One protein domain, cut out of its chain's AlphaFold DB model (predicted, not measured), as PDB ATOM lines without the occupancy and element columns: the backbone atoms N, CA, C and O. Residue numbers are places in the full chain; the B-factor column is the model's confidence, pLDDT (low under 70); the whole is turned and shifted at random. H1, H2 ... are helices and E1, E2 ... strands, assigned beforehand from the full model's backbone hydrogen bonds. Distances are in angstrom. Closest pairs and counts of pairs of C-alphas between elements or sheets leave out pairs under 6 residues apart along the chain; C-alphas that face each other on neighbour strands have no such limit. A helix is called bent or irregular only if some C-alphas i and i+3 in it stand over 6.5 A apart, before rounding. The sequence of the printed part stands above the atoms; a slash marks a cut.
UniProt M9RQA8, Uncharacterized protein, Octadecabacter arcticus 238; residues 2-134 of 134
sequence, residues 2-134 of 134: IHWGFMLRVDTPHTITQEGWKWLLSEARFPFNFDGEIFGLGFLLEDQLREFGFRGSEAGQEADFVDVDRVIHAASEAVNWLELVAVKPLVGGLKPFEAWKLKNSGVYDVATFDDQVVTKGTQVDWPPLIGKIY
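What this domain is: This is residues 2 to 134 of the 134 residues of an uncharacterized protein of Octadecabacter arcticus 238 (UniProt M9RQA8). Two parts stand end to end: at one end a small sheet of three short strands, E2, E1 and E3, with four short helices set round it, and at the other the long hairpin of E4 and E5, which reaches away from it. The small hairpin of E6 and E7 and the unnamed last stretch, residues 120 to 134, accompany the long hairpin. The 133 printed residues hold four named helices and seven named strands, in the order E1 H1 E2 H2 H3 E3 H4 E4 E5 E6 E7; the class is mixed, and under half of the residues are in named elements. The three sheets, E2 E1 E3, E4 E5 and E6 E7, are antiparallel. The whole is compact by its radius of gyration of the C-alphas, 15.2 A, yet elongated, spanning 45 by 30 by 25 A.

Where its parts are: Find C-alpha 6 at (6.877, -51.874, -110.429), where E1, residues 6 to 9, begins. H1, residues 18 to 27, follows and runs 14.6 A. Then come E2, residues 38 to 41, H2, residues 46 to 52, H3, residues 57 to 62, E3, residues 65 to 67, and H4, residues 72 to 78. H3 is irregular: C-alphas 58 and 61 are 9.0 A apart. From C-alpha 82 at (10.942, -49.188, -121.150), E4, residues 82 to 89, runs 21.9 A; E5, residues 97 to 102, returns over 16.8 A. E6, residues 109 to 111, and E7, residues 117 to 119, ending at C-alpha 119 (17.305, -67.516, -124.178), come last.

How they stand to each other: Look first at E1, the inner strand: N 8 and O 39 of E2 are 2.9 A apart, and N 7 and O 66 of E3 2.8 A, within hydrogen-bond range. E2, H2 H3 and E3 form a split strand-helix-strand unit, two strands running the same way with E1 between them, and its crossover is right-handed. H2, H3 and H4 only graze this sheet. H1 and H2 only just touch, with 3 pairs of C-alphas within 8 A, the closest Gly 20 and Phe 52 at 5.0 A. The closest C-alphas of H4 and E4 are Ser 76 and Glu 83, 5.5 A apart. In the hairpin E4 and E5, N 85 and O 99 are 3.0 A apart; in the hairpin E6 and E7, N 110 and O 118 are 2.9 A apart. Residues 88 to 89 of E4 also pair, antiparallel, with residues 124 to 125. In H1 and H2 every O i to N i+4 pair is within hydrogen-bond range; H3 has 0 of 2, with 2 of 3 O i to N i+3 pairs, and H4 1 of 3, with 2 of 4.

The domain as a whole: The C-alphas of Glu 51 and Tyr 134, the two farthest apart, are 46.4 A from each other. The printed part has no cut, and no link is long. The mean pLDDT of the printed part is 87.9; residues 29 to 30, 70 to 74 and 134 are under 70.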
ATOM      1  N   ILE A   2      11.181 -59.028-117.637       76.94
ATOM      2  CA  ILE A   2      10.266 -59.130-116.485       76.94
ATOM      3  C   ILE A   2       8.804 -59.070-116.935       76.94
ATOM      4  O   ILE A   2       8.461 -58.314-117.835       76.94
ATOM      5  N   HIS A   3       7.924 -59.863-116.328       71.94
ATOM      6  CA  HIS A   3       6.531 -59.981-116.772       71.94
ATOM      7  C   HIS A   3       5.563 -58.939-116.188       71.94
ATOM      8  O   HIS A   3       4.599 -58.587-116.861       71.94
ATOM      9  N   TRP A   4       5.776 -58.472-114.956       74.19
ATOM     10  CA  TRP A   4       4.830 -57.620-114.221       74.19
ATOM     11  C   TRP A   4       5.525 -56.893-113.060       74.19
ATOM     12  O   TRP A   4       6.664 -57.231-112.716       74.19
ATOM     13  N   GLY A   5       4.844 -55.905-112.478       83.12
ATOM     14  CA  GLY A   5       5.262 -55.218-111.256       83.12
ATOM     15  C   GLY A   5       5.659 -53.750-111.421       83.12
ATOM     16  O   GLY A   5       5.393 -53.084-112.420       83.12
ATOM     17  N   PHE A   6       6.324 -53.222-110.400       88.44
ATOM     18  CA  PHE A   6       6.877 -51.874-110.429       88.44
ATOM     19  C   PHE A   6       8.269 -51.925-111.060       88.44
ATOM     20  O   PHE A   6       9.196 -52.490-110.479       88.44
ATOM     21  N   MET A   7       8.407 -51.395-112.272       92.69
ATOM     22  CA  MET A   7       9.658 -51.458-113.027       92.69
ATOM     23  C   MET A   7      10.592 -50.349-112.581       92.69
ATOM     24  O   MET A   7      10.170 -49.201-112.501       92.69
ATOM     25  N   LEU A   8      11.859 -50.676-112.359       94.12
ATOM     26  CA  LEU A   8      12.913 -49.739-111.971       94.12
ATOM     27  C   LEU A   8      14.134 -49.948-112.875       94.12
ATOM     28  O   LEU A   8      14.657 -51.060-112.946       94.12
ATOM     29  N   ARG A   9      14.615 -48.895-113.548       93.56
ATOM     30  CA  ARG A   9      15.887 -48.947-114.295       93.56
ATOM     31  C   ARG A   9      17.079 -48.747-113.365       93.56
ATOM     32  O   ARG A   9      16.997 -47.972-112.415       93.56
ATOM     33  N   VAL A  10      18.197 -49.407-113.666       89.88
ATOM     34  CA  VAL A  10      19.418 -49.285-112.847       89.88
ATOM     35  C   VAL A  10      20.409 -48.239-113.348       89.88
ATOM     36  O   VAL A  10      21.125 -47.644-112.546       89.88
ATOM     37  N   ASP A  11      20.443 -47.999-114.660       86.06
ATOM     38  CA  ASP A  11      21.301 -46.978-115.258       86.06
ATOM     39  C   ASP A  11      20.596 -45.621-115.212       86.06
ATOM     40  O   ASP A  11      19.780 -45.272-116.072       86.06
ATOM     41  N   THR A  12      20.858 -44.879-114.137       83.12
ATOM     42  CA  THR A  12      20.320 -43.535-113.925       83.12
ATOM     43  C   THR A  12      21.463 -42.527-113.844       83.12
ATOM     44  O   THR A  12      22.442 -42.785-113.145       83.12
ATOM     45  N   PRO A  13      21.341 -41.337-114.459       78.06
ATOM     46  CA  PRO A  13      22.407 -40.331-114.455       78.06
ATOM     47  C   PRO A  13      22.582 -39.616-113.102       78.06
ATOM     48  O   PRO A  13      23.438 -38.740-112.974       78.06
ATOM     49  N   HIS A  14      21.764 -39.951-112.101       82.06
ATOM     50  CA  HIS A  14      21.720 -39.285-110.800       82.06
ATOM     51  C   HIS A  14      22.374 -40.129-109.712       82.06
ATOM     52  O   HIS A  14      22.548 -41.339-109.841       82.06
ATOM     53  N   THR A  15      22.758 -39.472-108.618       82.94
ATOM     54  CA  THR A  15      23.369 -40.161-107.480       82.94
ATOM     55  C   THR A  15      22.307 -40.913-106.691       82.94
ATOM     56  O   THR A  15      21.453 -40.299-106.057       82.94
ATOM     57  N   ILE A  16      22.413 -42.237-106.691       91.31
ATOM     58  CA  ILE A  16      21.635 -43.124-105.829       91.31
ATOM     59  C   ILE A  16      22.446 -43.426-104.570       91.31
ATOM     60  O   ILE A  16      23.667 -43.618-104.625       91.31
ATOM     61  N   THR A  17      21.779 -43.471-103.420       92.56
ATOM     62  CA  THR A  17      22.433 -43.787-102.147       92.56
ATOM     63  C   THR A  17      23.054 -45.188-102.174       92.56
ATOM     64  O   THR A  17      22.501 -46.143-102.724       92.56
ATOM     65  N   GLN A  18      24.214 -45.343-101.527       93.06
ATOM     66  CA  GLN A  18      24.855 -46.655-101.398       93.06
ATOM     67  C   GLN A  18      23.963 -47.650-100.635       93.06
ATOM     68  O   GLN A  18      23.987 -48.846-100.916       93.06
ATOM     69  N   GLU A  19      23.199 -47.164 -99.657       93.44
ATOM     70  CA  GLU A  19      22.257 -47.971 -98.879       93.44
ATOM     71  C   GLU A  19      21.101 -48.475 -99.745       93.44
ATOM     72  O   GLU A  19      20.800 -49.667 -99.697       93.44
ATOM     73  N   GLY A  20      20.553 -47.621-100.617       92.12
ATOM     74  CA  GLY A  20      19.542 -48.016-101.593       92.12
ATOM     75  C   GLY A  20      20.022 -49.132-102.517       92.12
ATOM     76  O   GLY A  20      19.345 -50.148-102.661       92.12
ATOM     77  N   TRP A  21      21.238 -49.011-103.066       92.12
ATOM     78  CA  TRP A  21      21.827 -50.074-103.888       92.12
ATOM     79  C   TRP A  21      22.033 -51.380-103.128       92.12
ATOM     80  O   TRP A  21      21.705 -52.449-103.643       92.12
ATOM     81  N   LYS A  22      22.580 -51.312-101.908       92.56
ATOM     82  CA  LYS A  22      22.797 -52.502-101.072       92.56
ATOM     83  C   LYS A  22      21.491 -53.242-100.811       92.56
ATOM     84  O   LYS A  22      21.480 -54.464-100.889       92.56
ATOM     85  N   TRP A  23      20.424 -52.502-100.521       91.50
ATOM     86  CA  TRP A  23      19.115 -53.074-100.256       91.50
ATOM     87  C   TRP A  23      18.471 -53.670-101.516       91.50
ATOM     88  O   TRP A  23      18.071 -54.827-101.506       91.50
ATOM     89  N   LEU A  24      18.451 -52.947-102.640       91.81
ATOM     90  CA  LEU A  24      17.906 -53.479-103.900       91.81
ATOM     91  C   LEU A  24      18.607 -54.776-104.325       91.81
ATOM     92  O   LEU A  24      17.960 -55.749-104.709       91.81
ATOM     93  N   LEU A  25      19.937 -54.810-104.213       90.62
ATOM     94  CA  LEU A  25      20.730 -55.985-104.567       90.62
ATOM     95  C   LEU A  25      20.571 -57.142-103.571       90.62
ATOM     96  O   LEU A  25      20.714 -58.294-103.983       90.62
ATOM     97  N   SER A  26      20.266 -56.883-102.291       90.25
ATOM     98  CA  SER A  26      19.994 -57.961-101.329       90.25
ATOM     99  C   SER A  26      18.672 -58.676-101.609       90.25
ATOM    100  O   SER A  26      18.567 -59.869-101.342       90.25
ATOM    101  N   GLU A  27      17.709 -57.979-102.210       86.50
ATOM    102  CA  GLU A  27      16.371 -58.490-102.541       86.50
ATOM    103  C   GLU A  27      16.253 -59.036-103.984       86.50
ATOM    104  O   GLU A  27      15.234 -59.617-104.357       86.50
ATOM    105  N   ALA A  28      17.307 -58.903-104.803       81.94
ATOM    106  CA  ALA A  28      17.328 -59.197-106.246       81.94
ATOM    107  C   ALA A  28      17.104 -60.673-106.647       81.94
ATOM    108  O   ALA A  28      17.109 -60.995-107.833       81.94
ATOM    109  N   ARG A  29      16.977 -61.587-105.677       67.69
ATOM    110  CA  ARG A  29      16.661 -63.010-105.921       67.69
ATOM    111  C   ARG A  29      15.221 -63.373-105.569       67.69
ATOM    112  O   ARG A  29      14.679 -64.297-106.162       67.69
ATOM    113  N   PHE A  30      14.660 -62.702-104.572       68.38
ATOM    114  CA  PHE A  30      13.274 -62.774-104.128       68.38
ATOM    115  C   PHE A  30      13.121 -61.698-103.042       68.38
ATOM    116  O   PHE A  30      13.961 -61.678-102.140       68.38
ATOM    117  N   PRO A  31      12.096 -60.832-103.082       71.06
ATOM    118  CA  PRO A  31      10.936 -60.849-103.973       71.06
ATOM    119  C   PRO A  31      11.125 -60.082-105.293       71.06
ATOM    120  O   PRO A  31      10.162 -59.957-106.047       71.06
ATOM    121  N   PHE A  32      12.314 -59.541-105.587       84.56
ATOM    122  CA  PHE A  32      12.540 -58.796-106.829       84.56
ATOM    123  C   PHE A  32      13.088 -59.690-107.930       84.56
ATOM    124  O   PHE A  32      13.954 -60.531-107.695       84.56
ATOM    125  N   ASN A  33      12.604 -59.461-109.146       86.00
ATOM    126  CA  ASN A  33      13.228 -59.992-110.347       86.00
ATOM    127  C   ASN A  33      14.242 -58.960-110.851       86.00
ATOM    128  O   ASN A  33      13.889 -57.792-111.014       86.00
ATOM    129  N   PHE A  34      15.487 -59.372-111.072       89.69
ATOM    130  CA  PHE A  34      16.541 -58.515-111.604       89.69
ATOM    131  C   PHE A  34      17.236 -59.210-112.767       89.69
ATOM    132  O   PHE A  34      17.811 -60.285-112.600       89.69
ATOM    133  N   ASP A  35      17.213 -58.580-113.939       88.00
ATOM    134  CA  ASP A  35      17.819 -59.139-115.150       88.00
ATOM    135  C   ASP A  35      19.191 -58.545-115.499       88.00
ATOM    136  O   ASP A  35      19.762 -58.876-116.535       88.00
ATOM    137  N   GLY A  36      19.731 -57.697-114.620       89.12
ATOM    138  CA  GLY A  36      20.976 -56.964-114.838       89.12
ATOM    139  C   GLY A  36      20.770 -55.516-115.286       89.12
ATOM    140  O   GLY A  36      21.670 -54.703-115.088       89.12
ATOM    141  N   GLU A  37      19.599 -55.168-115.826       92.81
ATOM    142  CA  GLU A  37      19.308 -53.837-116.384       92.81
ATOM    143  C   GLU A  37      18.061 -53.192-115.770       92.81
ATOM    144  O   GLU A  37      18.010 -51.974-115.571       92.81
ATOM    145  N   ILE A  38      17.052 -53.999-115.452       92.94
ATOM    146  CA  ILE A  38      15.825 -53.552-114.803       92.94
ATOM    147  C   ILE A  38      15.477 -54.457-113.626       92.94
ATOM    148  O   ILE A  38      15.711 -55.668-113.638       92.94
ATOM    149  N   PHE A  39      14.888 -53.845-112.609       92.88
ATOM    150  CA  PHE A  39      14.200 -54.533-111.534       92.88
ATOM    151  C   PHE A  39      12.698 -54.551-111.792       92.88
ATOM    152  O   PHE A  39      12.120 -53.569-112.252       92.88
ATOM    153  N   GLY A  40      12.077 -55.659-111.418       90.94
ATOM    154  CA  GLY A  40      10.642 -55.838-111.304       90.94
ATOM    155  C   GLY A  40      10.330 -56.041-109.843       90.94
ATOM    156  O   GLY A  40      10.631 -57.100-109.287       90.94
ATOM    157  N   LEU A  41       9.781 -55.010-109.214       88.50
ATOM    158  CA  LEU A  41       9.467 -55.038-107.796       88.50
ATOM    159  C   LEU A  41       8.042 -55.570-107.623       88.50
ATOM    160  O   LEU A  41       7.109 -55.097-108.272       88.50
ATOM    161  N   GLY A  42       7.866 -56.543-106.727       76.00
ATOM    162  CA  GLY A  42       6.563 -57.163-106.461       76.00
ATOM    163  C   GLY A  42       5.581 -56.290-105.665       76.00
ATOM    164  O   GLY A  42       4.505 -56.762-105.306       76.00
ATOM    165  N   PHE A  43       5.950 -55.054-105.321       81.31
ATOM    166  CA  PHE A  43       5.130 -54.118-104.553       81.31
ATOM    167  C   PHE A  43       5.545 -52.665-104.809       81.31
ATOM    168  O   PHE A  43       6.641 -52.383-105.293       81.31
ATOM    169  N   LEU A  44       4.642 -51.740-104.474       84.00
ATOM    170  CA  LEU A  44       4.858 -50.301-104.605       84.00
ATOM    171  C   LEU A  44       5.870 -49.808-103.570       84.00
ATOM    172  O   LEU A  44       5.663 -49.965-102.368       84.00
ATOM    173  N   LEU A  45       6.942 -49.187-104.057       87.38
ATOM    174  CA  LEU A  45       8.077 -48.710-103.257       87.38
ATOM    175  C   LEU A  45       8.439 -47.251-103.544       87.38
ATOM    176  O   LEU A  45       9.557 -46.825-103.275       87.38
ATOM    177  N   GLU A  46       7.509 -46.485-104.111       90.25
ATOM    178  CA  GLU A  46       7.757 -45.130-104.615       90.25
ATOM    179  C   GLU A  46       8.448 -44.218-103.591       90.25
ATOM    180  O   GLU A  46       9.478 -43.624-103.910       90.25
ATOM    181  N   ASP A  47       7.942 -44.158-102.357       91.69
ATOM    182  CA  ASP A  47       8.526 -43.315-101.307       91.69
ATOM    183  C   ASP A  47       9.960 -43.746-100.963       91.69
ATOM    184  O   ASP A  47      10.868 -42.920-100.926       91.69
ATOM    185  N   GLN A  48      10.194 -45.052-100.817       93.06
ATOM    186  CA  GLN A  48      11.509 -45.602-100.488       93.06
ATOM    187  C   GLN A  48      12.523 -45.405-101.630       93.06
ATOM    188  O   GLN A  48      13.681 -45.064-101.398       93.06
ATOM    189  N   LEU A  49      12.104 -45.580-102.885       93.62
ATOM    190  CA  LEU A  49      12.969 -45.336-104.040       93.62
ATOM    191  C   LEU A  49      13.326 -43.850-104.169       93.62
ATOM    192  O   LEU A  49      14.473 -43.525-104.478       93.62
ATOM    193  N   ARG A  50      12.387 -42.946-103.871       93.62
ATOM    194  CA  ARG A  50      12.665 -41.503-103.811       93.62
ATOM    195  C   ARG A  50      13.652 -41.158-102.702       93.62
ATOM    196  O   ARG A  50      14.572 -40.382-102.948       93.62
ATOM    197  N   GLU A  51      13.523 -41.763-101.522       94.50
ATOM    198  CA  GLU A  51      14.510 -41.625-100.437       94.50
ATOM    199  C   GLU A  51      15.909 -42.087-100.869       94.50
ATOM    200  O   GLU A  51      16.913 -41.483-100.493       94.50
ATOM    201  N   PHE A  52      15.990 -43.116-101.717       94.50
ATOM    202  CA  PHE A  52      17.256 -43.582-102.281       94.50
ATOM    203  C   PHE A  52      17.810 -42.710-103.410       94.50
ATOM    204  O   PHE A  52      18.979 -42.886-103.758       94.50
ATOM    205  N   GLY A  53      17.024 -41.771-103.939       93.94
ATOM    206  CA  GLY A  53      17.433 -40.828-104.983       93.94
ATOM    207  C   GLY A  53      16.879 -41.118-106.380       93.94
ATOM    208  O   GLY A  53      17.261 -40.430-107.325       93.94
ATOM    209  N   PHE A  54      15.987 -42.101-106.539       94.69
ATOM    210  CA  PHE A  54      15.308 -42.356-107.811       94.69
ATOM    211  C   PHE A  54      14.180 -41.350-108.050       94.69
ATOM    212  O   PHE A  54      13.457 -40.972-107.126       94.69
ATOM    213  N   ARG A  55      13.989 -40.938-109.303       94.00
ATOM    214  CA  ARG A  55      12.927 -40.002-109.689       94.00
ATOM    215  C   ARG A  55      11.638 -40.744-110.007       94.00
ATOM    216  O   ARG A  55      11.653 -41.711-110.769       94.00
ATOM    217  N   GLY A  56      10.526 -40.258-109.472       91.56
ATOM    218  CA  GLY A  56       9.202 -40.790-109.756       91.56
ATOM    219  C   GLY A  56       8.522 -40.106-110.935       91.56
ATOM    220  O   GLY A  56       9.151 -39.463-111.780       91.56
ATOM    221  N   SER A  57       7.196 -40.248-110.973       90.19
ATOM    222  CA  SER A  57       6.331 -39.731-112.041       90.19
ATOM    223  C   SER A  57       6.458 -38.221-112.295       90.19
ATOM    224  O   SER A  57       6.181 -37.760-113.402       90.19
ATOM    225  N   GLU A  58       6.941 -37.442-111.326       91.19
ATOM    226  CA  GLU A  58       7.231 -36.014-111.470       91.19
ATOM    227  C   GLU A  58       8.300 -35.702-112.532       91.19
ATOM    228  O   GLU A  58       8.321 -34.597-113.072       91.19
ATOM    229  N   ALA A  59       9.159 -36.670-112.871       91.56
ATOM    230  CA  ALA A  59      10.146 -36.547-113.943       91.56
ATOM    231  C   ALA A  59       9.590 -36.906-115.337       91.56
ATOM    232  O   ALA A  59      10.325 -36.849-116.327       91.56
ATOM    233  N   GLY A  60       8.305 -37.262-115.443       91.38
ATOM    234  CA  GLY A  60       7.659 -37.632-116.702       91.38
ATOM    235  C   GLY A  60       8.370 -38.799-117.388       91.38
ATOM    236  O   GLY A  60       8.651 -39.815-116.760       91.38
ATOM    237  N   GLN A  61       8.727 -38.624-118.665       92.31
ATOM    238  CA  GLN A  61       9.406 -39.660-119.455       92.31
ATOM    239  C   GLN A  61      10.786 -40.070-118.930       92.31
ATOM    240  O   GLN A  61      11.306 -41.110-119.333       92.31
ATOM    241  N   GLU A  62      11.353 -39.272-118.026       91.94
ATOM    242  CA  GLU A  62      12.632 -39.515-117.369       91.94
ATOM    243  C   GLU A  62      12.495 -40.125-115.969       91.94
ATOM    244  O   GLU A  62      13.501 -40.226-115.266       91.94
ATOM    245  N   ALA A  63      11.289 -40.514-115.541       93.44
ATOM    246  CA  ALA A  63      11.100 -41.249-114.294       93.44
ATOM    247  C   ALA A  63      11.958 -42.519-114.295       93.44
ATOM    248  O   ALA A  63      12.087 -43.190-115.317       93.44
ATOM    249  N   ASP A  64      12.568 -42.845-113.162       94.38
ATOM    250  CA  ASP A  64      13.454 -44.003-113.035       94.38
ATOM    251  C   ASP A  64      12.669 -45.280-112.699       94.38
ATOM    252  O   ASP A  64      13.174 -46.387-112.879       94.38
ATOM    253  N   PHE A  65      11.410 -45.131-112.287       93.25
ATOM    254  CA  PHE A  65      10.495 -46.239-112.067       93.25
ATOM    255  C   PHE A  65       9.074 -45.950-112.562       93.25
ATOM    256  O   PHE A  65       8.654 -44.797-112.667       93.25
ATOM    257  N   VAL A  66       8.323 -47.012-112.853       91.81
ATOM    258  CA  VAL A  66       6.930 -46.946-113.311       91.81
ATOM    259  C   VAL A  66       6.151 -48.194-112.896       91.81
ATOM    260  O   VAL A  66       6.655 -49.312-112.962       91.81
ATOM    261  N   ASP A  67       4.896 -48.010-112.494       88.50
ATOM    262  CA  ASP A  67       3.958 -49.107-112.252       88.50
ATOM    263  C   ASP A  67       3.368 -49.597-113.580       88.50
ATOM    264  O   ASP A  67       2.545 -48.902-114.188       88.50
ATOM    265  N   VAL A  68       3.791 -50.778-114.042       85.31
ATOM    266  CA  VAL A  68       3.258 -51.357-115.285       85.31
ATOM    267  C   VAL A  68       1.938 -52.097-115.077       85.31
ATOM    268  O   VAL A  68       1.205 -52.304-116.044       85.31
ATOM    269  N   ASP A  69       1.595 -52.461-113.841       76.38
ATOM    270  CA  ASP A  69       0.396 -53.246-113.540       76.38
ATOM    271  C   ASP A  69      -0.855 -52.367-113.560       76.38
ATOM    272  O   ASP A  69      -1.935 -52.812-113.959       76.38
ATOM    273  N   ARG A  70      -0.726 -51.090-113.180       69.00
ATOM    274  CA  ARG A  70      -1.861 -50.157-113.204       69.00
ATOM    275  C   ARG A  70      -2.316 -49.814-114.617       69.00
ATOM    276  O   ARG A  70      -3.518 -49.629-114.809       69.00
ATOM    277  N   VAL A  71      -1.407 -49.728-115.594       64.56
ATOM    278  CA  VAL A  71      -1.758 -49.448-116.998       64.56
ATOM    279  C   VAL A  71      -0.708 -50.025-117.968       64.56
ATOM    280  O   VAL A  71       0.150 -49.299-118.470       64.56
ATOM    281  N   ILE A  72      -0.809 -51.323-118.285       61.19
ATOM    282  CA  ILE A  72       0.163 -52.081-119.109       61.19
ATOM    283  C   ILE A  72       0.568 -51.343-120.397       61.19
ATOM    284  O   ILE A  72       1.751 -51.232-120.692       61.19
ATOM    285  N   HIS A  73      -0.377 -50.781-121.157       58.44
ATOM    286  CA  HIS A  73      -0.041 -50.072-122.402       58.44
ATOM    287  C   HIS A  73       0.430 -48.624-122.202       58.44
ATOM    288  O   HIS A  73       1.175 -48.113-123.034       58.44
ATOM    289  N   ALA A  74       0.047 -47.963-121.104       66.94
ATOM    290  CA  ALA A  74       0.461 -46.580-120.859       66.94
ATOM    291  C   ALA A  74       1.838 -46.489-120.196       66.94
ATOM    292  O   ALA A  74       2.476 -45.446-120.278       66.94
ATOM    293  N   ALA A  75       2.347 -47.560-119.582       71.75
ATOM    294  CA  ALA A  75       3.662 -47.521-118.948       71.75
ATOM    295  C   ALA A  75       4.803 -47.287-119.960       71.75
ATOM    296  O   ALA A  75       5.709 -46.504-119.686       71.75
ATOM    297  N   SER A  76       4.718 -47.862-121.168       70.25
ATOM    298  CA  SER A  76       5.658 -47.565-122.266       70.25
ATOM    299  C   SER A  76       5.524 -46.152-122.843       70.25
ATOM    300  O   SER A  76       6.436 -45.676-123.518       70.25
ATOM    301  N   GLU A  77       4.391 -45.486-122.612       78.75
ATOM    302  CA  GLU A  77       4.177 -44.079-122.977       78.75
ATOM    303  C   GLU A  77       4.639 -43.133-121.856       78.75
ATOM    304  O   GLU A  77       5.058 -42.002-122.123       78.75
ATOM    305  N   ALA A  78       4.595 -43.612-120.608       84.44
ATOM    306  CA  ALA A  78       4.963 -42.874-119.410       84.44
ATOM    307  C   ALA A  78       6.474 -42.682-119.274       84.44
ATOM    308  O   ALA A  78       6.885 -41.638-118.779       84.44
ATOM    309  N   VAL A  79       7.293 -43.640-119.730       91.19
ATOM    310  CA  VAL A  79       8.762 -43.564-119.677       91.19
ATOM    311  C   VAL A  79       9.418 -43.878-121.019       91.19
ATOM    312  O   VAL A  79       8.951 -44.711-121.792       91.19
ATOM    313  N   ASN A  80      10.544 -43.227-121.317       92.00
ATOM    314  CA  ASN A  80      11.199 -43.377-122.618       92.00
ATOM    315  C   ASN A  80      12.146 -44.580-122.724       92.00
ATOM    316  O   ASN A  80      12.547 -44.906-123.841       92.00
ATOM    317  N   TRP A  81      12.465 -45.249-121.619       92.75
ATOM    318  CA  TRP A  81      13.477 -46.305-121.540       92.75
ATOM    319  C   TRP A  81      12.903 -47.723-121.490       92.75
ATOM    320  O   TRP A  81      13.657 -48.674-121.653       92.75
ATOM    321  N   LEU A  82      11.594 -47.885-121.296       93.25
ATOM    322  CA  LEU A  82      10.942 -49.188-121.150       93.25
ATOM    323  C   LEU A  82      10.162 -49.559-122.420       93.25
ATOM    324  O   LEU A  82       9.537 -48.702-123.046       93.25
ATOM    325  N   GLU A  83      10.171 -50.834-122.801       92.19
ATOM    326  CA  GLU A  83       9.315 -51.363-123.869       92.19
ATOM    327  C   GLU A  83       8.735 -52.739-123.513       92.19
ATOM    328  O   GLU A  83       9.407 -53.575-122.903       92.19
ATOM    329  N   LEU A  84       7.479 -52.968-123.912       91.88
ATOM    330  CA  LEU A  84       6.825 -54.275-123.858       91.88
ATOM    331  C   LEU A  84       7.052 -54.980-125.190       91.88
ATOM    332  O   LEU A  84       6.745 -54.420-126.246       91.88
ATOM    333  N   VAL A  85       7.555 -56.211-125.159       92.12
ATOM    334  CA  VAL A  85       7.743 -57.001-126.378       92.12
ATOM    335  C   VAL A  85       7.002 -58.325-126.315       92.12
ATOM    336  O   VAL A  85       6.949 -58.994-125.283       92.12
ATOM    337  N   ALA A  86       6.480 -58.727-127.471       93.81
ATOM    338  CA  ALA A  86       5.946 -60.061-127.678       93.81
ATOM    339  C   ALA A  86       7.098 -61.053-127.892       93.81
ATOM    340  O   ALA A  86       7.818 -60.987-128.897       93.81
ATOM    341  N   VAL A  87       7.241 -61.987-126.958       94.94
ATOM    342  CA  VAL A  87       8.199 -63.088-126.998       94.94
ATOM    343  C   VAL A  87       7.576 -64.274-127.729       94.94
ATOM    344  O   VAL A  87       6.497 -64.771-127.392       94.94
ATOM    345  N   LYS A  88       8.265 -64.729-128.774       95.19
ATOM    346  CA  LYS A  88       7.841 -65.803-129.671       95.19
ATOM    347  C   LYS A  88       8.656 -67.071-129.417       95.19
ATOM    348  O   LYS A  88       9.879 -67.021-129.516       95.19
ATOM    349  N   PRO A  89       8.016 -68.218-129.164       94.38
ATOM    350  CA  PRO A  89       8.688 -69.508-129.103       94.38
ATOM    351  C   PRO A  89       9.375 -69.884-130.420       94.38
ATOM    352  O   PRO A  89       8.787 -69.750-131.492       94.38
ATOM    353  N   LEU A  90      10.589 -70.424-130.326       93.69
ATOM    354  CA  LEU A  90      11.315 -71.088-131.418       93.69
ATOM    355  C   LEU A  90      11.329 -72.619-131.267       93.69
ATOM    356  O   LEU A  90      11.764 -73.335-132.172       93.69
ATOM    357  N   VAL A  91      10.877 -73.127-130.119       91.69
ATOM    358  CA  VAL A  91      10.798 -74.555-129.785       91.69
ATOM    359  C   VAL A  91       9.387 -74.923-129.327       91.69
ATOM    360  O   VAL A  91       8.621 -74.071-128.878       91.69
ATOM    361  N   GLY A  92       9.031 -76.203-129.453       91.19
ATOM    362  CA  GLY A  92       7.755 -76.714-128.952       91.19
ATOM    363  C   GLY A  92       7.676 -76.683-127.421       91.19
ATOM    364  O   GLY A  92       8.697 -76.738-126.743       91.19
ATOM    365  N   GLY A  93       6.456 -76.614-126.883       88.25
ATOM    366  CA  GLY A  93       6.190 -76.624-125.436       88.25
ATOM    367  C   GLY A  93       6.090 -75.240-124.789       88.25
ATOM    368  O   GLY A  93       5.444 -75.114-123.755       88.25
ATOM    369  N   LEU A  94       6.624 -74.196-125.427       91.31
ATOM    370  CA  LEU A  94       6.470 -72.812-124.979       91.31
ATOM    371  C   LEU A  94       5.273 -72.146-125.670       91.31
ATOM    372  O   LEU A  94       5.038 -72.334-126.866       91.31
ATOM    373  N   LYS A  95       4.520 -71.343-124.916       92.00
ATOM    374  CA  LYS A  95       3.478 -70.459-125.458       92.00
ATOM    375  C   LYS A  95       4.059 -69.058-125.670       92.00
ATOM    376  O   LYS A  95       4.962 -68.687-124.931       92.00
ATOM    377  N   PRO A  96       3.567 -68.274-126.644       93.56
ATOM    378  CA  PRO A  96       3.892 -66.855-126.721       93.56
ATOM    379  C   PRO A  96       3.484 -66.123-125.444       93.56
ATOM    380  O   PRO A  96       2.452 -66.441-124.852       93.56
ATOM    381  N   PHE A  97       4.285 -65.142-125.051       93.06
ATOM    382  CA  PHE A  97       4.034 -64.296-123.890       93.06
ATOM    383  C   PHE A  97       4.613 -62.902-124.116       93.06
ATOM    384  O   PHE A  97       5.308 -62.659-125.102       93.06
ATOM    385  N   GLU A  98       4.324 -61.984-123.203       92.06
ATOM    386  CA  GLU A  98       4.876 -60.634-123.219       92.06
ATOM    387  C   GLU A  98       5.842 -60.450-122.052       92.06
ATOM    388  O   GLU A  98       5.698 -61.064-120.988       92.06
ATOM    389  N   ALA A  99       6.858 -59.624-122.273       91.88
ATOM    390  CA  ALA A  99       7.794 -59.257-121.230       91.88
ATOM    391  C   ALA A  99       8.340 -57.846-121.455       91.88
ATOM    392  O   ALA A  99       8.530 -57.391-122.587       91.88
ATOM    393  N   TRP A 100       8.595 -57.172-120.344       92.12
ATOM    394  CA  TRP A 100       9.214 -55.866-120.267       92.12
ATOM    395  C   TRP A 100      10.731 -55.980-120.370       92.12
ATOM    396  O   TRP A 100      11.349 -56.894-119.808       92.12
ATOM    397  N   LYS A 101      11.326 -55.031-121.091       92.44
ATOM    398  CA  LYS A 101      12.775 -54.870-121.225       92.44
ATOM    399  C   LYS A 101      13.155 -53.397-121.314       92.44
ATOM    400  O   LYS A 101      12.348 -52.554-121.715       92.44
ATOM    401  N   LEU A 102      14.417 -53.112-121.010       93.50
ATOM    402  CA  LEU A 102      15.040 -51.841-121.352       93.50
ATOM    403  C   LEU A 102      15.084 -51.685-122.886       93.50
ATOM    404  O   LEU A 102      15.388 -52.633-123.620       93.50
ATOM    405  N   LYS A 103      14.815 -50.487-123.403       91.88
ATOM    406  CA  LYS A 103      15.060 -50.186-124.817       91.88
ATOM    407  C   LYS A 103      16.549 -50.315-125.101       91.88
ATOM    408  O   LYS A 103      17.375 -49.814-124.347       91.88
ATOM    409  N   ASN A 104      16.884 -50.979-126.205       89.25
ATOM    410  CA  ASN A 104      18.262 -51.356-126.547       89.25
ATOM    411  C   ASN A 104      18.945 -52.272-125.508       89.25
ATOM    412  O   ASN A 104      20.170 -52.296-125.442       89.25
ATOM    413  N   SER A 105      18.159 -53.031-124.734       91.00
ATOM    414  CA  SER A 105      18.657 -54.034-123.785       91.00
ATOM    415  C   SER A 105      19.667 -54.999-124.412       91.00
ATOM    416  O   SER A 105      19.452 -55.510-125.519       91.00
ATOM    417  N   GLY A 106      20.738 -55.274-123.666       90.19
ATOM    418  CA  GLY A 106      21.722 -56.319-123.940       90.19
ATOM    419  C   GLY A 106      21.365 -57.674-123.322       90.19
ATOM    420  O   GLY A 106      22.143 -58.618-123.456       90.19
ATOM    421  N   VAL A 107      20.210 -57.797-122.663       90.81
ATOM    422  CA  VAL A 107      19.754 -59.033-122.016       90.81
ATOM    423  C   VAL A 107      19.112 -59.962-123.044       90.81
ATOM    424  O   VAL A 107      18.174 -59.596-123.756       90.81
ATOM    425  N   TYR A 108      19.622 -61.193-123.107       93.19
ATOM    426  CA  TYR A 108      19.135 -62.248-124.003       93.19
ATOM    427  C   TYR A 108      18.310 -63.301-123.268       93.19
ATOM    428  O   TYR A 108      17.736 -64.169-123.917       93.19
ATOM    429  N   ASP A 109      18.206 -63.209-121.946       92.69
ATOM    430  CA  ASP A 109      17.451 -64.151-121.133       92.69
ATOM    431  C   ASP A 109      16.126 -63.550-120.655       92.69
ATOM    432  O   ASP A 109      16.003 -62.371-120.294       92.69
ATOM    433  N   VAL A 110      15.104 -64.393-120.634       90.81
ATOM    434  CA  VAL A 110      13.791 -64.076-120.089       90.81
ATOM    435  C   VAL A 110      13.310 -65.260-119.266       90.81
ATOM    436  O   VAL A 110      13.372 -66.401-119.714       90.81
ATOM    437  N   ALA A 111      12.872 -64.991-118.040       88.81
ATOM    438  CA  ALA A 111      12.131 -65.980-117.274       88.81
ATOM    439  C   ALA A 111      10.746 -66.143-117.903       88.81
ATOM    440  O   ALA A 111      10.214 -65.183-118.451       88.81
ATOM    441  N   THR A 112      10.186 -67.341-117.866       87.44
ATOM    442  CA  THR A 112       8.776 -67.612-118.145       87.44
ATOM    443  C   THR A 112       7.954 -67.494-116.855       87.44
ATOM    444  O   THR A 112       8.495 -67.358-115.760       87.44
ATOM    445  N   PHE A 113       6.626 -67.601-116.962       82.00
ATOM    446  CA  PHE A 113       5.729 -67.585-115.797       82.00
ATOM    447  C   PHE A 113       5.921 -68.760-114.823       82.00
ATOM    448  O   PHE A 113       5.447 -68.691-113.694       82.00
ATOM    449  N   ASP A 114       6.561 -69.841-115.262       83.94
ATOM    450  CA  ASP A 114       6.949 -71.004-114.457       83.94
ATOM    451  C   ASP A 114       8.430 -70.964-114.037       83.94
ATOM    452  O   ASP A 114       9.021 -72.001-113.743       83.94
ATOM    453  N   ASP A 115       9.026 -69.766-114.019       81.88
ATOM    454  CA  ASP A 115      10.406 -69.483-113.601       81.88
ATOM    455  C   ASP A 115      11.490 -70.194-114.434       81.88
ATOM    456  O   ASP A 115      12.669 -70.226-114.063       81.88
ATOM    457  N   GLN A 116      11.134 -70.735-115.602       88.56
ATOM    458  CA  GLN A 116      12.109 -71.270-116.542       88.56
ATOM    459  C   GLN A 116      12.822 -70.114-117.249       88.56
ATOM    460  O   GLN A 116      12.211 -69.317-117.953       88.56
ATOM    461  N   VAL A 117      14.147 -70.052-117.132       90.81
ATOM    462  CA  VAL A 117      14.950 -69.102-117.913       90.81
ATOM    463  C   VAL A 117      15.139 -69.639-119.332       90.81
ATOM    464  O   VAL A 117      15.639 -70.749-119.532       90.81
ATOM    465  N   VAL A 118      14.725 -68.848-120.319       93.38
ATOM    466  CA  VAL A 118      14.846 -69.146-121.749       93.38
ATOM    467  C   VAL A 118      15.605 -68.032-122.468       93.38
ATOM    468  O   VAL A 118      15.514 -66.863-122.099       93.38
ATOM    469  N   THR A 119      16.334 -68.395-123.520       94.94
ATOM    470  CA  THR A 119      17.305 -67.516-124.178       94.94
ATOM    471  C   THR A 119      16.873 -67.166-125.603       94.94
ATOM    472  O   THR A 119      16.424 -68.013-126.392       94.94
ATOM    473  N   LYS A 120      17.036 -65.887-125.949       94.38
ATOM    474  CA  LYS A 120      16.831 -65.321-127.280       94.38
ATOM    475  C   LYS A 120      17.724 -66.010-128.304       94.38
ATOM    476  O   LYS A 120      18.929 -66.131-128.123       94.38
ATOM    477  N   GLY A 121      17.125 -66.426-129.409       93.31
ATOM    478  CA  GLY A 121      17.794 -67.127-130.496       93.31
ATOM    479  C   GLY A 121      18.019 -68.616-130.247       93.31
ATOM    480  O   GLY A 121      18.353 -69.331-131.187       93.31
ATOM    481  N   THR A 122      17.764 -69.128-129.041       94.06
ATOM    482  CA  THR A 122      17.845 -70.566-128.748       94.06
ATOM    483  C   THR A 122      16.452 -71.168-128.576       94.06
ATOM    484  O   THR A 122      16.052 -72.036-129.360       94.06
ATOM    485  N   GLN A 123      15.685 -70.696-127.588       95.31
ATOM    486  CA  GLN A 123      14.334 -71.191-127.291       95.31
ATOM    487  C   GLN A 123      13.241 -70.202-127.696       95.31
ATOM    488  O   GLN A 123      12.122 -70.621-127.997       95.31
ATOM    489  N   VAL A 124      13.545 -68.907-127.707       95.50
ATOM    490  CA  VAL A 124      12.581 -67.827-127.948       95.50
ATOM    491  C   VAL A 124      13.192 -66.722-128.809       95.50
ATOM    492  O   VAL A 124      14.396 -66.697-129.035       95.50
ATOM    493  N   ASP A 125      12.375 -65.797-129.303       95.44
ATOM    494  CA  ASP A 125      12.821 -64.592-130.000       95.44
ATOM    495  C   ASP A 125      11.871 -63.413-129.735       95.44
ATOM    496  O   ASP A 125      10.725 -63.595-129.333       95.44
ATOM    497  N   TRP A 126      12.334 -62.192-129.975       94.75
ATOM    498  CA  TRP A 126      11.572 -60.940-129.859       94.75
ATOM    499  C   TRP A 126      12.215 -59.861-130.740       94.75
ATOM    500  O   TRP A 126      13.335 -60.052-131.195       94.75
ATOM    501  N   PRO A 127      11.578 -58.726-131.047       91.62
ATOM    502  CA  PRO A 127      12.237 -57.676-131.825       91.62
ATOM    503  C   PRO A 127      13.483 -57.072-131.127       91.62
ATOM    504  O   PRO A 127      13.453 -56.847-129.917       91.62
ATOM    505  N   PRO A 128      14.570 -56.768-131.866       91.00
ATOM    506  CA  PRO A 128      14.813 -57.158-133.254       91.00
ATOM    507  C   PRO A 128      14.996 -58.677-133.365       91.00
ATOM    508  O   PRO A 128      15.701 -59.291-132.559       91.00
ATOM    509  N   LEU A 129      14.322 -59.276-134.349       90.81
ATOM    510  CA  LEU A 129      14.339 -60.723-134.549       90.81
ATOM    511  C   LEU A 129      15.727 -61.150-135.017       90.81
ATOM    512  O   LEU A 129      16.244 -60.602-135.992       90.81
ATOM    513  N   ILE A 130      16.300 -62.136-134.337       88.31
ATOM    514  CA  ILE A 130      17.587 -62.736-134.718       88.31
ATOM    515  C   ILE A 130      17.409 -64.147-135.285       88.31
ATOM    516  O   ILE A 130      18.323 -64.682-135.909       88.31
ATOM    517  N   GLY A 131      16.219 -64.736-135.132       84.62
ATOM    518  CA  GLY A 131      15.944 -66.110-135.527       84.62
ATOM    519  C   GLY A 131      16.694 -67.118-134.659       84.62
ATOM    520  O   GLY A 131      17.290 -66.775-133.643       84.62
ATOM    521  N   LYS A 132      16.651 -68.392-135.054       84.50
ATOM    522  CA  LYS A 132      17.343 -69.456-134.323       84.50
ATOM    523  C   LYS A 132      18.834 -69.461-134.670       84.50
ATOM    524  O   LYS A 132      19.186 -69.689-135.827       84.50
ATOM    525  N   ILE A 133      19.680 -69.236-133.672       82.62
ATOM    526  CA  ILE A 133      21.138 -69.297-133.766       82.62
ATOM    527  C   ILE A 133      21.558 -70.681-133.259       82.62
ATOM    528  O   ILE A 133      21.183 -71.071-132.151       82.62
ATOM    529  N   TYR A 134      22.249 -71.443-134.110       65.19
ATOM    530  CA  TYR A 134      22.760 -72.785-133.802       65.19
ATOM    531  C   TYR A 134      24.192 -72.723-133.284       65.19
ATOM    532  O   TYR A 134      24.966 -71.911-133.840       65.19
TER     533      TYR A 134